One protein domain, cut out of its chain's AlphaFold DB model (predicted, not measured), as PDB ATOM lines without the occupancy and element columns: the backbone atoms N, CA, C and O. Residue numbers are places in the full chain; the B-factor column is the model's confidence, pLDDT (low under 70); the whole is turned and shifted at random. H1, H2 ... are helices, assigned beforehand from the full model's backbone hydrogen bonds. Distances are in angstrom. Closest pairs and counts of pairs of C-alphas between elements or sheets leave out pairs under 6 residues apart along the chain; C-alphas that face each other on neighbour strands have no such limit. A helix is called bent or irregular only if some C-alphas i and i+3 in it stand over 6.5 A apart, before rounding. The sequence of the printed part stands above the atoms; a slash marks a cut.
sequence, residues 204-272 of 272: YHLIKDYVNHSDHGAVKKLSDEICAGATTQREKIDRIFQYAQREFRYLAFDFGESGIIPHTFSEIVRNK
ATOM      1  N   TYR A 204     128.581 134.513 231.313       91.38
ATOM      2  CA  TYR A 204     127.610 134.398 232.401       91.38
ATOM      3  C   TYR A 204     128.291 134.381 233.772       91.38
ATOM      4  O   TYR A 204     127.810 135.029 234.693       91.38
ATOM      5  N   HIS A 205     129.432 133.704 233.929       88.88
ATOM      6  CA  HIS A 205     130.158 133.700 235.199       88.88
ATOM      7  C   HIS A 205     130.678 135.085 235.599       88.88
ATOM      8  O   HIS A 205     130.771 135.361 236.793       88.88
ATOM      9  N   LEU A 206     130.988 135.938 234.620       86.56
ATOM     10  CA  LEU A 206     131.408 137.320 234.839       86.56
ATOM     11  C   LEU A 206     130.239 138.206 235.300       86.56
ATOM     12  O   LEU A 206     130.417 139.038 236.185       86.56
ATOM     13  N   ILE A 207     129.044 138.012 234.731       89.00
ATOM     14  CA  ILE A 207     127.892 138.897 234.977       89.00
ATOM     15  C   ILE A 207     126.865 138.347 235.977       89.00
ATOM     16  O   ILE A 207     125.996 139.093 236.419       89.00
ATOM     17  N   LYS A 208     126.921 137.059 236.345       88.44
ATOM     18  CA  LYS A 208     125.884 136.391 237.160       88.44
ATOM     19  C   LYS A 208     125.610 137.113 238.475       88.44
ATOM     20  O   LYS A 208     124.462 137.163 238.892       88.44
ATOM     21  N   ASP A 209     126.627 137.684 239.117       84.31
ATOM     22  CA  ASP A 209     126.441 138.353 240.401       84.31
ATOM     23  C   ASP A 209     125.695 139.674 240.188       84.31
ATOM     24  O   ASP A 209     124.773 139.975 240.935       84.31
ATOM     25  N   TYR A 210     125.975 140.408 239.109       81.25
ATOM     26  CA  TYR A 210     125.201 141.594 238.724       81.25
ATOM     27  C   TYR A 210     123.744 141.249 238.397       81.25
ATOM     28  O   TYR A 210     122.819 141.958 238.799       81.25
ATOM     29  N   VAL A 211     123.528 140.126 237.707       81.69
ATOM     30  CA  VAL A 211     122.183 139.628 237.395       81.69
ATOM     31  C   VAL A 211     121.442 139.233 238.675       81.69
ATOM     32  O   VAL A 211     120.317 139.675 238.868       81.69
ATOM     33  N   ASN A 212     122.071 138.460 239.563       83.75
ATOM     34  CA  ASN A 212     121.451 137.927 240.780       83.75
ATOM     35  C   ASN A 212     121.163 139.000 241.839       83.75
ATOM     36  O   ASN A 212     120.224 138.853 242.616       83.75
ATOM     37  N   HIS A 213     121.969 140.064 241.895       82.00
ATOM     38  CA  HIS A 213     121.755 141.183 242.817       82.00
ATOM     39  C   HIS A 213     120.840 142.276 242.237       82.00
ATOM     40  O   HIS A 213     120.618 143.299 242.886       82.00
ATOM     41  N   SER A 214     120.302 142.091 241.026       80.62
ATOM     42  CA  SER A 214     119.335 143.026 240.449       80.62
ATOM     43  C   SER A 214     117.972 142.928 241.145       80.62
ATOM     44  O   SER A 214     117.551 141.860 241.591       80.62
ATOM     45  N   ASP A 215     117.233 144.040 241.199       86.56
ATOM     46  CA  ASP A 215     115.873 144.064 241.751       86.56
ATOM     47  C   ASP A 215     114.874 143.417 240.778       86.56
ATOM     48  O   ASP A 215     114.177 144.077 240.001       86.56
ATOM     49  N   HIS A 216     114.809 142.085 240.809       84.88
ATOM     50  CA  HIS A 216     113.900 141.304 239.973       84.88
ATOM     51  C   HIS A 216     112.420 141.653 240.208       84.88
ATOM     52  O   HIS A 216     111.606 141.505 239.294       84.88
ATOM     53  N   GLY A 217     112.065 142.138 241.404       89.06
ATOM     54  CA  GLY A 217     110.716 142.600 241.720       89.06
ATOM     55  C   GLY A 217     110.360 143.861 240.935       89.06
ATOM     56  O   GLY A 217     109.312 143.907 240.288       89.06
ATOM     57  N   ALA A 218     111.260 144.847 240.920       88.31
ATOM     58  CA  ALA A 218     111.103 146.065 240.130       88.31
ATOM     59  C   ALA A 218     111.080 145.780 238.619       88.31
ATOM     60  O   ALA A 218     110.234 146.333 237.914       88.31
ATOM     61  N   VAL A 219     111.944 144.880 238.127       87.75
ATOM     62  CA  VAL A 219     111.932 144.436 236.718       87.75
ATOM     63  C   VAL A 219     110.572 143.857 236.351       87.75
ATOM     64  O   VAL A 219     109.971 144.255 235.350       87.75
ATOM     65  N   LYS A 220     110.066 142.923 237.167       90.69
ATOM     66  CA  LYS A 220     108.781 142.270 236.918       90.69
ATOM     67  C   LYS A 220     107.639 143.283 236.933       90.69
ATOM     68  O   LYS A 220     106.830 143.280 236.012       90.69
ATOM     69  N   LYS A 221     107.605 144.166 237.934       93.44
ATOM     70  CA  LYS A 221     106.579 145.207 238.056       93.44
ATOM     71  C   LYS A 221     106.547 146.110 236.821       93.44
ATOM     72  O   LYS A 221     105.482 146.295 236.244       93.44
ATOM     73  N   LEU A 222     107.703 146.608 236.379       92.50
ATOM     74  CA  LEU A 222     107.782 147.460 235.192       92.50
ATOM     75  C   LEU A 222     107.339 146.713 233.924       92.50
ATOM     76  O   LEU A 222     106.608 147.260 233.104       92.50
ATOM     77  N   SER A 223     107.756 145.453 233.769       93.12
ATOM     78  CA  SER A 223     107.344 144.614 232.637       93.12
ATOM     79  C   SER A 223     105.827 144.391 232.607       93.12
ATOM     80  O   SER A 223     105.206 144.542 231.552       93.12
ATOM     81  N   ASP A 224     105.220 144.103 233.764       95.88
ATOM     82  CA  ASP A 224     103.772 143.926 233.907       95.88
ATOM     83  C   ASP A 224     103.013 145.223 233.570       95.88
ATOM     84  O   ASP A 224     102.006 145.172 232.864       95.88
ATOM     85  N   GLU A 225     103.514 146.383 234.012       96.06
ATOM     86  CA  GLU A 225     102.946 147.705 233.701       96.06
ATOM     87  C   GLU A 225     103.002 148.016 232.198       96.06
ATOM     88  O   GLU A 225     101.990 148.391 231.603       96.06
ATOM     89  N   ILE A 226     104.154 147.804 231.552       96.62
ATOM     90  CA  ILE A 226     104.324 148.018 230.105       96.62
ATOM     91  C   ILE A 226     103.406 147.080 229.303       96.62
ATOM     92  O   ILE A 226     102.794 147.482 228.310       96.62
ATOM     93  N   CYS A 227     103.288 145.823 229.733       97.69
ATOM     94  CA  CYS A 227     102.529 144.787 229.035       97.69
ATOM     95  C   CYS A 227     101.043 144.727 229.423       97.69
ATOM     96  O   CYS A 227     100.335 143.826 228.963       97.69
ATOM     97  N   ALA A 228     100.553 145.645 230.258       97.62
ATOM     98  CA  ALA A 228      99.203 145.591 230.808       97.62
ATOM     99  C   ALA A 228      98.125 145.563 229.708       97.62
ATOM    100  O   ALA A 228      98.044 146.451 228.860       97.62
ATOM    101  N   GLY A 229      97.278 144.532 229.714       96.94
ATOM    102  CA  GLY A 229      96.210 144.356 228.722       96.94
ATOM    103  C   GLY A 229      96.663 143.854 227.345       96.94
ATOM    104  O   GLY A 229      95.820 143.711 226.468       96.94
ATOM    105  N   ALA A 230      97.952 143.559 227.144       97.25
ATOM    106  CA  ALA A 230      98.420 142.943 225.907       97.25
ATOM    107  C   ALA A 230      97.964 141.476 225.818       97.25
ATOM    108  O   ALA A 230      98.243 140.678 226.722       97.25
ATOM    109  N   THR A 231      97.297 141.099 224.725       96.56
ATOM    110  CA  THR A 231      96.712 139.750 224.569       96.56
ATOM    111  C   THR A 231      97.613 138.793 223.797       96.56
ATOM    112  O   THR A 231      97.437 137.577 223.879       96.56
ATOM    113  N   THR A 232      98.615 139.316 223.084       97.75
ATOM    114  CA  THR A 232      99.548 138.519 222.278       97.75
ATOM    115  C   THR A 232     100.997 138.728 222.704       97.75
ATOM    116  O   THR A 232     101.376 139.773 223.233       97.75
ATOM    117  N   GLN A 233     101.851 137.734 222.442       97.62
ATOM    118  CA  GLN A 233     103.292 137.861 222.678       97.62
ATOM    119  C   GLN A 233     103.910 138.979 221.831       97.62
ATOM    120  O   GLN A 233     104.781 139.700 222.314       97.62
ATOM    121  N   ARG A 234     103.442 139.148 220.588       98.06
ATOM    122  CA  ARG A 234     103.932 140.198 219.694       98.06
ATOM    123  C   ARG A 234     103.667 141.588 220.266       98.06
ATOM    124  O   ARG A 234     104.585 142.395 220.324       98.06
ATOM    125  N   GLU A 235     102.458 141.822 220.765       98.00
ATOM    126  CA  GLU A 235     102.090 143.099 221.378       98.00
ATOM    127  C   GLU A 235     102.944 143.416 222.614       98.00
ATOM    128  O   GLU A 235     103.380 144.551 222.788       98.00
ATOM    129  N   LYS A 236     103.255 142.410 223.444       98.00
ATOM    130  CA  LYS A 236     104.181 142.583 224.577       98.00
ATOM    131  C   LYS A 236     105.572 143.022 224.114       98.00
ATOM    132  O   LYS A 236     106.129 143.962 224.674       98.00
ATOM    133  N   ILE A 237     106.112 142.376 223.077       97.75
ATOM    134  CA  ILE A 237     107.423 142.722 222.500       97.75
ATOM    135  C   ILE A 237     107.413 144.154 221.959       97.75
ATOM    136  O   ILE A 237     108.312 144.927 222.283       97.75
ATOM    137  N   ASP A 238     106.390 144.525 221.184       97.94
ATOM    138  CA  ASP A 238     106.295 145.855 220.576       97.94
ATOM    139  C   ASP A 238     106.201 146.958 221.639       97.94
ATOM    140  O   ASP A 238     106.870 147.986 221.529       97.94
ATOM    141  N   ARG A 239     105.441 146.730 222.717       98.06
ATOM    142  CA  ARG A 239     105.328 147.686 223.827       98.06
ATOM    143  C   ARG A 239     106.636 147.854 224.594       98.06
ATOM    144  O   ARG A 239     107.017 148.984 224.884       98.06
ATOM    145  N   ILE A 240     107.342 146.759 224.890       95.81
ATOM    146  CA  ILE A 240     108.666 146.819 225.531       95.81
ATOM    147  C   ILE A 240     109.660 147.562 224.633       95.81
ATOM    148  O   ILE A 240     110.388 148.427 225.114       95.81
ATOM    149  N   PHE A 241     109.661 147.274 223.330       95.62
ATOM    150  CA  PHE A 241     110.538 147.934 222.366       95.62
ATOM    151  C   PHE A 241     110.278 149.446 222.291       95.62
ATOM    152  O   PHE A 241     111.206 150.237 222.440       95.62
ATOM    153  N   GLN A 242     109.017 149.859 222.138       96.31
ATOM    154  CA  GLN A 242     108.640 151.277 222.084       96.31
ATOM    155  C   GLN A 242     108.936 152.008 223.395       96.31
ATOM    156  O   GLN A 242     109.405 153.146 223.374       96.31
ATOM    157  N   TYR A 243     108.685 151.357 224.534       94.62
ATOM    158  CA  TYR A 243     109.071 151.888 225.836       94.62
ATOM    159  C   TYR A 243     110.578 152.132 225.884       94.62
ATOM    160  O   TYR A 243     111.011 153.223 226.242       94.62
ATOM    161  N   ALA A 244     111.378 151.152 225.457       92.50
ATOM    162  CA  ALA A 244     112.823 151.284 225.492       92.50
ATOM    163  C   ALA A 244     113.327 152.444 224.614       92.50
ATOM    164  O   ALA A 244     114.184 153.208 225.046       92.50
ATOM    165  N   GLN A 245     112.752 152.615 223.419       93.31
ATOM    166  CA  GLN A 245     113.107 153.707 222.507       93.31
ATOM    167  C   GLN A 245     112.748 155.099 223.039       93.31
ATOM    168  O   GLN A 245     113.439 156.065 222.722       93.31
ATOM    169  N   ARG A 246     111.651 155.224 223.795       94.00
ATOM    170  CA  ARG A 246     111.186 156.516 224.316       94.00
ATOM    171  C   ARG A 246     111.877 156.902 225.619       94.00
ATOM    172  O   ARG A 246     112.127 158.081 225.843       94.00
ATOM    173  N   GLU A 247     112.123 155.922 226.480       92.31
ATOM    174  CA  GLU A 247     112.519 156.156 227.871       92.31
ATOM    175  C   GLU A 247     114.025 156.024 228.098       92.31
ATOM    176  O   GLU A 247     114.492 156.437 229.151       92.31
ATOM    177  N   PHE A 248     114.783 155.445 227.160       87.44
ATOM    178  CA  PHE A 248     116.236 155.337 227.278       87.44
ATOM    179  C   PHE A 248     116.934 155.996 226.097       87.44
ATOM    180  O   PHE A 248     116.663 155.708 224.930       87.44
ATOM    181  N   ARG A 249     117.921 156.834 226.408       84.19
ATOM    182  CA  ARG A 249     118.863 157.344 225.418       84.19
ATOM    183  C   ARG A 249     119.992 156.337 225.214       84.19
ATOM    184  O   ARG A 249     120.678 155.975 226.167       84.19
ATOM    185  N   TYR A 250     120.227 155.935 223.966       81.06
ATOM    186  CA  TYR A 250     121.384 155.108 223.635       81.06
ATOM    187  C   TYR A 250     122.680 155.891 223.866       81.06
ATOM    188  O   TYR A 250     122.881 156.964 223.293       81.06
ATOM    189  N   LEU A 251     123.546 155.339 224.710       75.50
ATOM    190  CA  LEU A 251     124.880 155.844 224.997       75.50
ATOM    191  C   LEU A 251     125.849 154.667 224.861       75.50
ATOM    192  O   LEU A 251     125.693 153.663 225.555       75.50
ATOM    193  N   ALA A 252     126.816 154.778 223.954       68.50
ATOM    194  CA  ALA A 252     127.863 153.776 223.796       68.50
ATOM    195  C   ALA A 252     128.971 154.033 224.832       68.50
ATOM    196  O   ALA A 252     129.652 155.058 224.769       68.50
ATOM    197  N   PHE A 253     129.120 153.116 225.793       63.84
ATOM    198  CA  PHE A 253     130.170 153.122 226.816       63.84
ATOM    199  C   PHE A 253     131.068 151.896 226.639       63.84
ATOM    200  O   PHE A 253     130.969 150.935 227.395       63.84
ATOM    201  N   ASP A 254     131.967 151.923 225.660       65.25
ATOM    202  CA  ASP A 254     132.835 150.770 225.371       65.25
ATOM    203  C   ASP A 254     134.153 150.795 226.171       65.25
ATOM    204  O   ASP A 254     135.152 150.189 225.783       65.25
ATOM    205  N   PHE A 255     134.181 151.511 227.303       63.22
ATOM    206  CA  PHE A 255     135.394 151.738 228.087       63.22
ATOM    207  C   PHE A 255     135.404 150.952 229.393       63.22
ATOM    208  O   PHE A 255     134.441 150.932 230.160       63.22
ATOM    209  N   GLY A 256     136.557 150.352 229.677       69.19
ATOM    210  CA  GLY A 256     136.805 149.652 230.924       69.19
ATOM    211  C   GLY A 256     135.904 148.440 231.139       69.19
ATOM    212  O   GLY A 256     135.611 147.692 230.211       69.19
ATOM    213  N   GLU A 257     135.542 148.176 232.395       73.00
ATOM    214  CA  GLU A 257     134.687 147.033 232.729       73.00
ATOM    215  C   GLU A 257     133.243 147.230 232.263       73.00
ATOM    216  O   GLU A 257     132.622 146.243 231.895       73.00
ATOM    217  N   SER A 258     132.736 148.464 232.183       72.19
ATOM    218  CA  SER A 258     131.355 148.754 231.761       72.19
ATOM    219  C   SER A 258     131.069 148.411 230.295       72.19
ATOM    220  O   SER A 258     129.916 148.190 229.936       72.19
ATOM    221  N   GLY A 259     132.109 148.293 229.460       75.38
ATOM    222  CA  GLY A 259     131.987 147.763 228.096       75.38
ATOM    223  C   GLY A 259     131.775 146.243 228.034       75.38
ATOM    224  O   GLY A 259     131.459 145.704 226.978       75.38
ATOM    225  N   ILE A 260     131.954 145.532 229.153       79.00
ATOM    226  CA  ILE A 260     131.818 144.069 229.241       79.00
ATOM    227  C   ILE A 260     130.736 143.689 230.256       79.00
ATOM    228  O   ILE A 260     129.927 142.801 230.010       79.00
ATOM    229  N   ILE A 261     130.725 144.337 231.415       82.06
ATOM    230  CA  ILE A 261     129.820 144.077 232.525       82.06
ATOM    231  C   ILE A 261     128.702 145.123 232.484       82.06
ATOM    232  O   ILE A 261     128.983 146.314 232.611       82.06
ATOM    233  N   PRO A 262     127.432 144.712 232.335       81.06
ATOM    234  CA  PRO A 262     126.325 145.654 232.284       81.06
ATOM    235  C   PRO A 262     126.072 146.300 233.652       81.06
ATOM    236  O   PRO A 262     126.233 145.669 234.699       81.06
ATOM    237  N   HIS A 263     125.575 147.537 233.632       80.75
ATOM    238  CA  HIS A 263     125.009 148.174 234.820       80.75
ATOM    239  C   HIS A 263     123.794 147.398 235.344       80.75
ATOM    240  O   HIS A 263     123.073 146.735 234.590       80.75
ATOM    241  N   THR A 264     123.529 147.509 236.645       79.56
ATOM    242  CA  THR A 264     122.351 146.883 237.254       79.56
ATOM    243  C   THR A 264     121.060 147.502 236.718       79.56
ATOM    244  O   THR A 264     121.015 148.670 236.321       79.56
ATOM    245  N   PHE A 265     119.955 146.751 236.762       79.38
ATOM    246  CA  PHE A 265     118.655 147.273 236.324       79.38
ATOM    247  C   PHE A 265     118.256 148.566 237.055       79.38
ATOM    248  O   PHE A 265     117.772 149.514 236.437       79.38
ATOM    249  N   SER A 266     118.497 148.628 238.366       79.75
ATOM    250  CA  SER A 266     118.172 149.795 239.192       79.75
ATOM    251  C   SER A 266     118.993 151.033 238.815       79.75
ATOM    252  O   SER A 266     118.507 152.156 238.931       79.75
ATOM    253  N   GLU A 267     120.234 150.858 238.356       79.69
ATOM    254  CA  GLU A 267     121.047 151.945 237.797       79.69
ATOM    255  C   GLU A 267     120.504 152.410 236.448       79.69
ATOM    256  O   GLU A 267     120.299 153.607 236.267       79.69
ATOM    257  N   ILE A 268     120.193 151.475 235.547       80.88
ATOM    258  CA  ILE A 268     119.653 151.781 234.217       80.88
ATOM    259  C   ILE A 268     118.334 152.560 234.332       80.88
ATOM    260  O   ILE A 268     118.162 153.583 233.678       80.88
ATOM    261  N   VAL A 269     117.411 152.129 235.199       79.06
ATOM    262  CA  VAL A 269     116.107 152.793 235.370       79.06
ATOM    263  C   VAL A 269     116.220 154.174 236.015       79.06
ATOM    264  O   VAL A 269     115.435 155.061 235.686       79.06
ATOM    265  N   ARG A 270     117.177 154.365 236.926       79.19
ATOM    266  CA  ARG A 270     117.435 155.656 237.578       79.19
ATOM    267  C   ARG A 270     118.083 156.672 236.635       79.19
ATOM    268  O   ARG A 270     117.877 157.864 236.826       79.19
ATOM    269  N   ASN A 271     118.839 156.197 235.647       74.00
ATOM    270  CA  ASN A 271     119.628 157.012 234.722       74.00
ATOM    271  C   ASN A 271     118.991 157.149 233.322       74.00
ATOM    272  O   ASN A 271     119.719 157.432 232.370       74.00
ATOM    273  N   LYS A 272     117.677 156.905 233.202       68.38
ATOM    274  CA  LYS A 272     116.888 157.132 231.976       68.38
ATOM    275  C   LYS A 272     117.136 158.510 231.363       68.38
ATOM    276  O   LYS A 272     117.138 159.497 232.136       68.38
TER     277      LYS A 272
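This is residues 204 to 272 of the 272 residues of the protein "DUF3857 domain-containing protein" of Caldithrix abyssi DSM 13497 (UniProt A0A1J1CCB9). The longest helix, H3, and H2 set crosswise to it make one end of a loose, elongated loop of helices; H1 and H4 lie toward the other end, and H5 folds back between, near H2. Residues 251 to 259, with H4, stick out. The printed part has 69 residues with five named helices, H1 to H5 in order, and no named strand: all helix, loose, radius of gyration of the C-alphas 13.9 A, spans 41 by 24 by 20 A.

Find C-alpha 233 at (103.292, 137.861, 222.678); from there H3 runs 21.1 A through residues 233 to 247. H2 is residues 216 to 226, 15.3 A. H1, residues 204 to 212, is irregular: C-alphas 206 and 209 are 7.5 A apart. H4 is residues 256 to 259; H5, residues 265 to 270, ends at (117.435, 155.656, 237.578).

Look at the C-alphas of Arg 239 and Ile 226, 6.4 A apart, the closest where H3 and H2 touch, about perpendicular at 79 degrees. H2 and H5 are close but not clearly touching, closest C-alphas Val 219 and Phe 265, 7.3 A. H1 and H4 touch no helix. In H2, H3 and H5 every O i to N i+4 pair is within hydrogen-bond range, in H1 3 of 5; H4 is too short for one.

The printed part has no cut and no long link; pLDDT is under 70 at residues 252 to 256 and 272.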